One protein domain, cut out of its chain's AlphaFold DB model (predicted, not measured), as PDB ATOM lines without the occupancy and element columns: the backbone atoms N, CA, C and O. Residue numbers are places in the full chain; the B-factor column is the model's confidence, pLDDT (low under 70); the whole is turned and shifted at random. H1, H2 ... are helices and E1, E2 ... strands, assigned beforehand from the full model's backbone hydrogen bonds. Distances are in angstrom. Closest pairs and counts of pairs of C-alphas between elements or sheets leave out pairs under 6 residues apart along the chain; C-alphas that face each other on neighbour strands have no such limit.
ATOM      1  N   PHE A  54      13.671   8.753  -7.161       88.62
ATOM      2  CA  PHE A  54      13.026   7.863  -6.205       88.62
ATOM      3  C   PHE A  54      13.152   6.418  -6.673       88.62
ATOM      4  O   PHE A  54      13.247   6.140  -7.874       88.62
ATOM      5  N   PHE A  55      13.159   5.496  -5.718       90.44
ATOM      6  CA  PHE A  55      13.169   4.065  -5.989       90.44
ATOM      7  C   PHE A  55      11.738   3.539  -5.971       90.44
ATOM      8  O   PHE A  55      10.938   3.955  -5.135       90.44
ATOM      9  N   CYS A  56      11.408   2.643  -6.899       94.12
ATOM     10  CA  CYS A  56      10.077   2.063  -6.993       94.12
ATOM     11  C   CYS A  56      10.116   0.554  -7.268       94.12
ATOM     12  O   CYS A  56      10.948   0.077  -8.040       94.12
ATOM     13  N   GLN A  57       9.198  -0.194  -6.657       95.00
ATOM     14  CA  GLN A  57       8.909  -1.599  -6.960       95.00
ATOM     15  C   GLN A  57       7.397  -1.830  -7.022       95.00
ATOM     16  O   GLN A  57       6.616  -1.079  -6.441       95.00
ATOM     17  N   LEU A  58       6.979  -2.913  -7.674       95.12
ATOM     18  CA  LEU A  58       5.628  -3.445  -7.532       95.12
ATOM     19  C   LEU A  58       5.531  -4.217  -6.211       95.12
ATOM     20  O   LEU A  58       6.393  -5.039  -5.904       95.12
ATOM     21  N   ALA A  59       4.467  -3.989  -5.442       93.88
ATOM     22  CA  ALA A  59       4.283  -4.547  -4.099       93.88
ATOM     23  C   ALA A  59       4.258  -6.093  -4.050       93.88
ATOM     24  O   ALA A  59       4.619  -6.700  -3.042       93.88
ATOM     25  N   HIS A  60       3.890  -6.751  -5.156       91.12
ATOM     26  CA  HIS A  60       3.936  -8.213  -5.290       91.12
ATOM     27  C   HIS A  60       5.340  -8.775  -5.600       91.12
ATOM     28  O   HIS A  60       5.519  -9.996  -5.619       91.12
ATOM     29  N   GLY A  61       6.327  -7.905  -5.824       90.25
ATOM     30  CA  GLY A  61       7.709  -8.235  -6.158       90.25
ATOM     31  C   GLY A  61       8.051  -7.942  -7.621       90.25
ATOM     32  O   GLY A  61       7.560  -8.603  -8.530       90.25
ATOM     33  N   SER A  62       8.961  -6.992  -7.835       90.94
ATOM     34  CA  SER A  62       9.581  -6.686  -9.130       90.94
ATOM     35  C   SER A  62      11.041  -6.253  -8.930       90.94
ATOM     36  O   SER A  62      11.437  -5.941  -7.804       90.94
ATOM     37  N   PRO A  63      11.856  -6.156  -9.996       91.75
ATOM     38  CA  PRO A  63      13.112  -5.412  -9.939       91.75
ATOM     39  C   PRO A  63      12.880  -3.956  -9.506       91.75
ATOM     40  O   PRO A  63      11.829  -3.381  -9.800       91.75
ATOM     41  N   THR A  64      13.863  -3.349  -8.834       93.44
ATOM     42  CA  THR A  64      13.816  -1.922  -8.479       93.44
ATOM     43  C   THR A  64      13.950  -1.056  -9.724       93.44
ATOM     44  O   THR A  64      14.988  -1.064 -10.387       93.44
ATOM     45  N   ALA A  65      12.928  -0.255 -10.000       92.31
ATOM     46  CA  ALA A  65      12.988   0.841 -10.948       92.31
ATOM     47  C   ALA A  65      13.483   2.126 -10.265       92.31
ATOM     48  O   ALA A  65      13.263   2.346  -9.073       92.31
ATOM     49  N   VAL A  66      14.115   3.007 -11.042       92.38
ATOM     50  CA  VAL A  66      14.414   4.385 -10.627       92.38
ATOM     51  C   VAL A  66      13.528   5.322 -11.437       92.38
ATOM     52  O   VAL A  66      13.544   5.285 -12.672       92.38
ATOM     53  N   ILE A  67      12.765   6.162 -10.744       91.38
ATOM     54  CA  ILE A  67      11.894   7.171 -11.348       91.38
ATOM     55  C   ILE A  67      12.415   8.584 -11.043       91.38
ATOM     56  O   ILE A  67      13.023   8.791  -9.989       91.38
ATOM     57  N   PRO A  68      12.224   9.564 -11.947       89.19
ATOM     58  CA  PRO A  68      12.407  10.975 -11.618       89.19
ATOM     59  C   PRO A  68      11.373  11.436 -10.580       89.19
ATOM     60  O   PRO A  68      10.385  10.748 -10.326       89.19
ATOM     61  N   ALA A  69      11.583  12.621 -10.009       84.25
ATOM     62  CA  ALA A  69      10.602  13.279  -9.161       84.25
ATOM     63  C   ALA A  69       9.278  13.496  -9.916       84.25
ATOM     64  O   ALA A  69       9.279  14.200 -10.931       84.25
ATOM     65  N   PRO A  70       8.165  12.913  -9.439       84.06
ATOM     66  CA  PRO A  70       6.856  13.103 -10.049       84.06
ATOM     67  C   PRO A  70       6.345  14.528  -9.823       84.06
ATOM     68  O   PRO A  70       6.520  15.104  -8.748       84.06
ATOM     69  N   LYS A  71       5.658  15.086 -10.821       82.75
ATOM     70  CA  LYS A  71       5.051  16.424 -10.748       82.75
ATOM     71  C   LYS A  71       3.762  16.447  -9.931       82.75
ATOM     72  O   LYS A  71       3.446  17.445  -9.286       82.75
ATOM     73  N   ASN A  72       2.999  15.366  -9.989       82.06
ATOM     74  CA  ASN A  72       1.751  15.152  -9.267       82.06
ATOM     75  C   ASN A  72       1.469  13.641  -9.198       82.06
ATOM     76  O   ASN A  72       2.195  12.837  -9.786       82.06
ATOM     77  N   LEU A  73       0.416  13.249  -8.482       83.62
ATOM     78  CA  LEU A  73       0.093  11.838  -8.255       83.62
ATOM     79  C   LEU A  73      -0.259  11.084  -9.562       83.62
ATOM     80  O   LEU A  73       0.078   9.913  -9.718       83.62
ATOM     81  N   PHE A  74      -0.837  11.773 -10.552       85.44
ATOM     82  CA  PHE A  74      -1.124  11.216 -11.880       85.44
ATOM     83  C   PHE A  74       0.153  10.976 -12.712       85.44
ATOM     84  O   PHE A  74       0.319   9.927 -13.343       85.44
ATOM     85  N   ASP A  75       1.089  11.928 -12.674       89.38
ATOM     86  CA  ASP A  75       2.422  11.816 -13.274       89.38
ATOM     87  C   ASP A  75       3.257  10.716 -12.597       89.38
ATOM     88  O   ASP A  75       3.979   9.990 -13.281       89.38
ATOM     89  N   LEU A  76       3.090  10.504 -11.282       90.25
ATOM     90  CA  LEU A  76       3.670   9.356 -10.579       90.25
ATOM     91  C   LEU A  76       3.166   8.034 -11.167       90.25
ATOM     92  O   LEU A  76       3.991   7.220 -11.574       90.25
ATOM     93  N   TYR A  77       1.850   7.806 -11.241       92.38
ATOM     94  CA  TYR A  77       1.317   6.543 -11.774       92.38
ATOM     95  C   TYR A  77       1.714   6.318 -13.237       92.38
ATOM     96  O   TYR A  77       2.094   5.207 -13.606       92.38
ATOM     97  N   SER A  78       1.715   7.379 -14.046       92.69
ATOM     98  CA  SER A  78       2.182   7.343 -15.437       92.69
ATOM     99  C   SER A  78       3.667   6.973 -15.540       92.69
ATOM    100  O   SER A  78       4.055   6.104 -16.325       92.69
ATOM    101  N   THR A  79       4.504   7.580 -14.697       93.38
ATOM    102  CA  THR A  79       5.945   7.320 -14.647       93.38
ATOM    103  C   THR A  79       6.247   5.912 -14.142       93.38
ATOM    104  O   THR A  79       7.079   5.231 -14.739       93.38
ATOM    105  N   VAL A  80       5.564   5.443 -13.094       93.75
ATOM    106  CA  VAL A  80       5.695   4.079 -12.557       93.75
ATOM    107  C   VAL A  80       5.288   3.046 -13.608       93.75
ATOM    108  O   VAL A  80       6.075   2.146 -13.888       93.75
ATOM    109  N   ALA A  81       4.128   3.213 -14.252       94.62
ATOM    110  CA  ALA A  81       3.682   2.340 -15.338       94.62
ATOM    111  C   ALA A  81       4.731   2.241 -16.462       94.62
ATOM    112  O   ALA A  81       5.074   1.145 -16.890       94.62
ATOM    113  N   SER A  82       5.354   3.363 -16.851       94.44
ATOM    114  CA  SER A  82       6.410   3.379 -17.880       94.44
ATOM    115  C   SER A  82       7.693   2.597 -17.536       94.44
ATOM    116  O   SER A  82       8.554   2.440 -18.402       94.44
ATOM    117  N   LYS A  83       7.870   2.144 -16.283       94.81
ATOM    118  CA  LYS A  83       9.034   1.353 -15.843       94.81
ATOM    119  C   LYS A  83       8.785  -0.151 -15.770       94.81
ATOM    120  O   LYS A  83       9.752  -0.885 -15.569       94.81
ATOM    121  N   PHE A  84       7.542  -0.606 -15.916       94.38
ATOM    122  CA  PHE A  84       7.179  -2.011 -15.763       94.38
ATOM    123  C   PHE A  84       6.416  -2.502 -16.994       94.38
ATOM    124  O   PHE A  84       5.333  -2.011 -17.309       94.38
ATOM    125  N   ASP A  85       6.991  -3.477 -17.699       91.44
ATOM    126  CA  ASP A  85       6.432  -3.990 -18.949       91.44
ATOM    127  C   ASP A  85       5.011  -4.543 -18.756       91.44
ATOM    128  O   ASP A  85       4.758  -5.370 -17.879       91.44
ATOM    129  N   GLY A  86       4.080  -4.095 -19.601       89.75
ATOM    130  CA  GLY A  86       2.682  -4.533 -19.576       89.75
ATOM    131  C   GLY A  86       1.802  -3.889 -18.498       89.75
ATOM    132  O   GLY A  86       0.637  -4.264 -18.401       89.75
ATOM    133  N   LEU A  87       2.309  -2.927 -17.719       94.06
ATOM    134  CA  LEU A  87       1.531  -2.204 -16.710       94.06
ATOM    135  C   LEU A  87       0.925  -0.913 -17.285       94.06
ATOM    136  O   LEU A  87       1.650  -0.079 -17.827       94.06
ATOM    137  N   SER A  88      -0.386  -0.694 -17.124       92.88
ATOM    138  CA  SER A  88      -1.006   0.613 -17.381       92.88
ATOM    139  C   SER A  88      -1.177   1.425 -16.086       92.88
ATOM    140  O   SER A  88      -1.277   0.844 -15.002       92.88
ATOM    141  N   PRO A  89      -1.290   2.769 -16.150       91.81
ATOM    142  CA  PRO A  89      -1.565   3.588 -14.965       91.81
ATOM    143  C   PRO A  89      -2.882   3.209 -14.267       91.81
ATOM    144  O   PRO A  89      -3.002   3.342 -13.053       91.81
ATOM    145  N   ASN A  90      -3.852   2.685 -15.025       90.38
ATOM    146  CA  ASN A  90      -5.156   2.258 -14.516       90.38
ATOM    147  C   ASN A  90      -5.115   0.901 -13.797       90.38
ATOM    148  O   ASN A  90      -6.079   0.553 -13.109       90.38
ATOM    149  N   ASP A  91      -4.029   0.138 -13.937       93.19
ATOM    150  CA  ASP A  91      -3.809  -1.108 -13.199       93.19
ATOM    151  C   ASP A  91      -3.229  -0.856 -11.805       93.19
ATOM    152  O   ASP A  91      -3.340  -1.717 -10.934       93.19
ATOM    153  N   ILE A  92      -2.656   0.328 -11.565       94.38
ATOM    154  CA  ILE A  92      -2.171   0.744 -10.248       94.38
ATOM    155  C   ILE A  92      -3.374   1.171  -9.396       94.38
ATOM    156  O   ILE A  92      -4.132   2.076  -9.746       94.38
ATOM    157  N   LEU A  93      -3.556   0.504  -8.256       94.50
ATOM    158  CA  LEU A  93      -4.563   0.855  -7.259       94.50
ATOM    159  C   LEU A  93      -4.114   2.090  -6.478       94.50
ATOM    160  O   LEU A  93      -4.795   3.110  -6.497       94.50
ATOM    161  N   TYR A  94      -2.953   1.997  -5.834       94.31
ATOM    162  CA  TYR A  94      -2.341   3.044  -5.020       94.31
ATOM    163  C   TYR A  94      -0.850   2.744  -4.816       94.31
ATOM    164  O   TYR A  94      -0.364   1.665  -5.160       94.31
ATOM    165  N   CYS A  95      -0.124   3.688  -4.222       94.06
ATOM    166  CA  CYS A  95       1.253   3.483  -3.783       94.06
ATOM    167  C   CYS A  95       1.340   3.554  -2.256       94.06
ATOM    168  O   CYS A  95       0.655   4.369  -1.642       94.06
ATOM    169  N   THR A  96       2.207   2.745  -1.653       93.12
ATOM    170  CA  THR A  96       2.653   2.905  -0.263       93.12
ATOM    171  C   THR A  96       4.120   3.318  -0.217       93.12
ATOM    172  O   THR A  96       4.879   3.086  -1.159       93.12
ATOM    173  N   VAL A  97       4.522   3.949   0.881       91.44
ATOM    174  CA  VAL A  97       5.873   4.463   1.111       91.44
ATOM    175  C   VAL A  97       6.593   3.582   2.129       91.44
ATOM    176  O   VAL A  97       6.044   3.267   3.178       91.44
ATOM    177  N   ASN A  98       7.818   3.160   1.818       89.38
ATOM    178  CA  ASN A  98       8.716   2.361   2.666       89.38
ATOM    179  C   ASN A  98       8.184   0.981   3.134       89.38
ATOM    180  O   ASN A  98       8.905   0.244   3.801       89.38
ATOM    181  N   THR A  99       6.980   0.570   2.718       90.00
ATOM    182  CA  THR A  99       6.393  -0.759   2.973       90.00
ATOM    183  C   THR A  99       5.780  -1.343   1.701       90.00
ATOM    184  O   THR A  99       5.081  -0.648   0.965       90.00
ATOM    185  N   PHE A 100       6.014  -2.634   1.444       88.62
ATOM    186  CA  PHE A 100       5.386  -3.386   0.346       88.62
ATOM    187  C   PHE A 100       4.023  -3.983   0.734       88.62
ATOM    188  O   PHE A 100       3.334  -4.567  -0.100       88.62
ATOM    189  N   LYS A 101       3.636  -3.889   2.009       89.69
ATOM    190  CA  LYS A 101       2.339  -4.369   2.490       89.69
ATOM    191  C   LYS A 101       1.251  -3.326   2.196       89.69
ATOM    192  O   LYS A 101       1.565  -2.140   2.109       89.69
ATOM    193  N   PRO A 102      -0.029  -3.724   2.071       87.75
ATOM    194  CA  PRO A 102      -1.154  -2.802   1.898       87.75
ATOM    195  C   PRO A 102      -1.520  -2.099   3.224       87.75
ATOM    196  O   PRO A 102      -2.650  -2.157   3.700       87.75
ATOM    197  N   GLU A 103      -0.535  -1.459   3.856       88.62
ATOM    198  CA  GLU A 103      -0.672  -0.716   5.111       88.62
ATOM    199  C   GLU A 103      -1.080   0.730   4.797       88.62
ATOM    200  O   GLU A 103      -0.269   1.545   4.360       88.62
ATOM    201  N   MET A 104      -2.357   1.054   5.015       88.00
ATOM    202  CA  MET A 104      -2.958   2.344   4.631       88.00
ATOM    203  C   MET A 104      -2.401   3.555   5.397       88.00
ATOM    204  O   MET A 104      -2.594   4.691   4.977       88.00
ATOM    205  N   GLU A 105      -1.683   3.326   6.495       85.12
ATOM    206  CA  GLU A 105      -0.942   4.353   7.242       85.12
ATOM    207  C   GLU A 105       0.317   4.847   6.516       85.12
ATOM    208  O   GLU A 105       0.853   5.903   6.859       85.12
ATOM    209  N   HIS A 106       0.783   4.081   5.528       87.81
ATOM    210  CA  HIS A 106       1.910   4.394   4.657       87.81
ATOM    211  C   HIS A 106       1.444   4.764   3.239       87.81
ATOM    212  O   HIS A 106       2.241   4.746   2.302       87.81
ATOM    213  N   LEU A 107       0.152   5.054   3.051       89.62
ATOM    214  CA  LEU A 107      -0.427   5.425   1.764       89.62
ATOM    215  C   LEU A 107       0.187   6.732   1.236       89.62
ATOM    216  O   LEU A 107       0.207   7.748   1.927       89.62
ATOM    217  N   LEU A 108       0.641   6.723  -0.018       86.69
ATOM    218  CA  LEU A 108       1.158   7.911  -0.690       86.69
ATOM    219  C   LEU A 108      -0.001   8.762  -1.227       86.69
ATOM    220  O   LEU A 108      -0.416   8.607  -2.374       86.69
ATOM    221  N   SER A 109      -0.524   9.644  -0.378       74.25
ATOM    222  CA  SER A 109      -1.631  10.553  -0.699       74.25
ATOM    223  C   SER A 109      -1.173  11.946  -1.144       74.25
ATOM    224  O   SER A 109      -1.779  12.542  -2.029       74.25
ATOM    225  N   SER A 110      -0.114  12.482  -0.532       69.94
ATOM    226  CA  SER A 110       0.146  13.932  -0.536       69.94
ATOM    227  C   SER A 110       1.624  14.319  -0.533       69.94
ATOM    228  O   SER A 110       2.037  15.119  -1.370       69.94
ATOM    229  N   ASN A 111       2.427  13.759   0.375       74.56
ATOM    230  CA  ASN A 111       3.834  14.122   0.564       74.56
ATOM    231  C   ASN A 111       4.762  12.927   0.309       74.56
ATOM    232  O   ASN A 111       4.437  11.795   0.662       74.56
ATOM    233  N   LEU A 112       5.937  13.199  -0.258       80.12
ATOM    234  CA  LEU A 112       7.005  12.228  -0.500       80.12
ATOM    235  C   LEU A 112       8.343  12.804  -0.009       80.12
ATOM    236  O   LEU A 112       8.765  13.872  -0.463       80.12
ATOM    237  N   ASN A 113       9.013  12.127   0.923       80.62
ATOM    238  CA  ASN A 113      10.268  12.586   1.523       80.62
ATOM    239  C   ASN A 113      11.477  12.156   0.684       80.62
ATOM    240  O   ASN A 113      11.447  11.154  -0.029       80.62
ATOM    241  N   PHE A 114      12.595  12.876   0.789       75.56
ATOM    242  CA  PHE A 114      13.818  12.469   0.092       75.56
ATOM    243  C   PHE A 114      14.371  11.142   0.612       75.56
ATOM    244  O   PHE A 114      14.658  11.002   1.797       75.56
ATOM    245  N   GLY A 115      14.579  10.201  -0.311       74.12
ATOM    246  CA  GLY A 115      15.036   8.844  -0.006       74.12
ATOM    247  C   GLY A 115      13.913   7.822   0.167       74.12
ATOM    248  O   GLY A 115      14.219   6.636   0.252       74.12
ATOM    249  N   ASP A 116      12.645   8.248   0.157       86.50
ATOM    250  CA  ASP A 116      11.502   7.341   0.255       86.50
ATOM    251  C   ASP A 116      11.450   6.328  -0.900       86.50
ATOM    252  O   ASP A 116      11.693   6.642  -2.073       86.50
ATOM    253  N   PHE A 117      11.088   5.097  -0.547       88.56
ATOM    254  CA  PHE A 117      10.915   3.979  -1.464       88.56
ATOM    255  C   PHE A 117       9.425   3.766  -1.747       88.56
ATOM    256  O   PHE A 117       8.627   3.580  -0.830       88.56
ATOM    257  N   ILE A 118       9.035   3.765  -3.020       93.50
ATOM    258  CA  ILE A 118       7.633   3.690  -3.444       93.50
ATOM    259  C   ILE A 118       7.268   2.255  -3.832       93.50
ATOM    260  O   ILE A 118       7.862   1.672  -4.738       93.50
ATOM    261  N   PHE A 119       6.233   1.700  -3.212       94.69
ATOM    262  CA  PHE A 119       5.683   0.393  -3.560       94.69
ATOM    263  C   PHE A 119       4.324   0.560  -4.235       94.69
ATOM    264  O   PHE A 119       3.359   0.998  -3.614       94.69
ATOM    265  N   ALA A 120       4.242   0.217  -5.519       95.44
ATOM    266  CA  ALA A 120       3.013   0.304  -6.296       95.44
ATOM    267  C   ALA A 120       2.176  -0.974  -6.135       95.44
ATOM    268  O   ALA A 120       2.603  -2.073  -6.504       95.44
ATOM    269  N   HIS A 121       0.967  -0.826  -5.600       95.81
ATOM    270  CA  HIS A 121      -0.020  -1.895  -5.477       95.81
ATOM    271  C   HIS A 121      -0.859  -1.933  -6.744       95.81
ATOM    272  O   HIS A 121      -1.455  -0.927  -7.118       95.81
ATOM    273  N   ILE A 122      -0.910  -3.086  -7.409       95.62
ATOM    274  CA  ILE A 122      -1.635  -3.249  -8.677       95.62
ATOM    275  C   ILE A 122      -2.850  -4.166  -8.518       95.62
ATOM    276  O   ILE A 122      -2.915  -4.963  -7.579       95.62
TER     277      ILE A 122
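What this domain is: This is residues 54 to 122 of the 360 residues of the protein "PDZ domain-containing protein" of Halicephalobus sp. NKZ332 (UniProt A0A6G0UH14). A small, strongly twisted sheet of four strands, E2, E1, E5 and E3, curls round one short helix, H1. A long stretch with no named element, residues 98 to 110, loops away from the end of E3 and leads to a short fifth strand, E4, set off from the sheet. The printed part has 69 residues, with the named elements E1, E2, H1, E3, E4 and E5 along the chain; the sheet is mixed, in the order E2, E1, E5, E3. The class is mixed, helices and strands, with under half of the residues in named elements. The whole is compact, with a radius of gyration of the C-alphas of 10.5 A, and rounded, with spans of 28 by 24 by 20 A.

How they stand to each other: The inner strands of the sheet, E1 (residues 54 to 58) and E5 (residues 117 to 122), are parallel neighbours at 30 degrees, with N 118 and O 55 within hydrogen-bond range at 2.9 A. The edge strand E2 (residues 65 to 68) is antiparallel to E1 at 137 degrees and forms a hairpin with it; N 65 and O 56 are 2.8 A apart. The other edge strand, E3 (residues 92 to 97), is antiparallel to E5 at 155 degrees, with N 93 and O 121 at 2.8 A. From edge to edge the strands' lines turn by 85 degrees. H1 (residues 73 to 81) is on the sheet, which curls round it. The closest C-alphas of H1 and E2 are those of Thr 79 and Ile 67, 6.8 A apart; those of H1 and E3 are Tyr 77 and Ile 92, 6.9 A apart. In H1 every O i to N i+4 pair is within hydrogen-bond range. E2, H1 and E3 form a split strand-helix-strand unit, two strands running the same way with E1 and E5 between them in the sheet; its crossover is right-handed. E4 (residues 111 to 113) pairs with no named strand and is apart from E3, but only just, at 8.0 A.

Where its parts are: E1 begins at C-alpha 54 (13.026, 7.863, -6.205) and is 13.6 A long; E2 measures 10.2 A. H1 begins at C-alpha 73 (0.093, 11.838, -8.255) and is 12.4 A long. E3 measures 14.4 A and E4 6.7 A. E5, 16.2 A long, ends at C-alpha 122 (-1.635, -3.249, -8.677).

The domain as a whole: The C-alphas of Gly 86 and Glu 105, the two farthest apart, are 28.5 A apart. The printed part has no cut. The link from E3 to E4, 13 residues, is long. The mean pLDDT of the printed part is 89.4, and residue 110 is under 70.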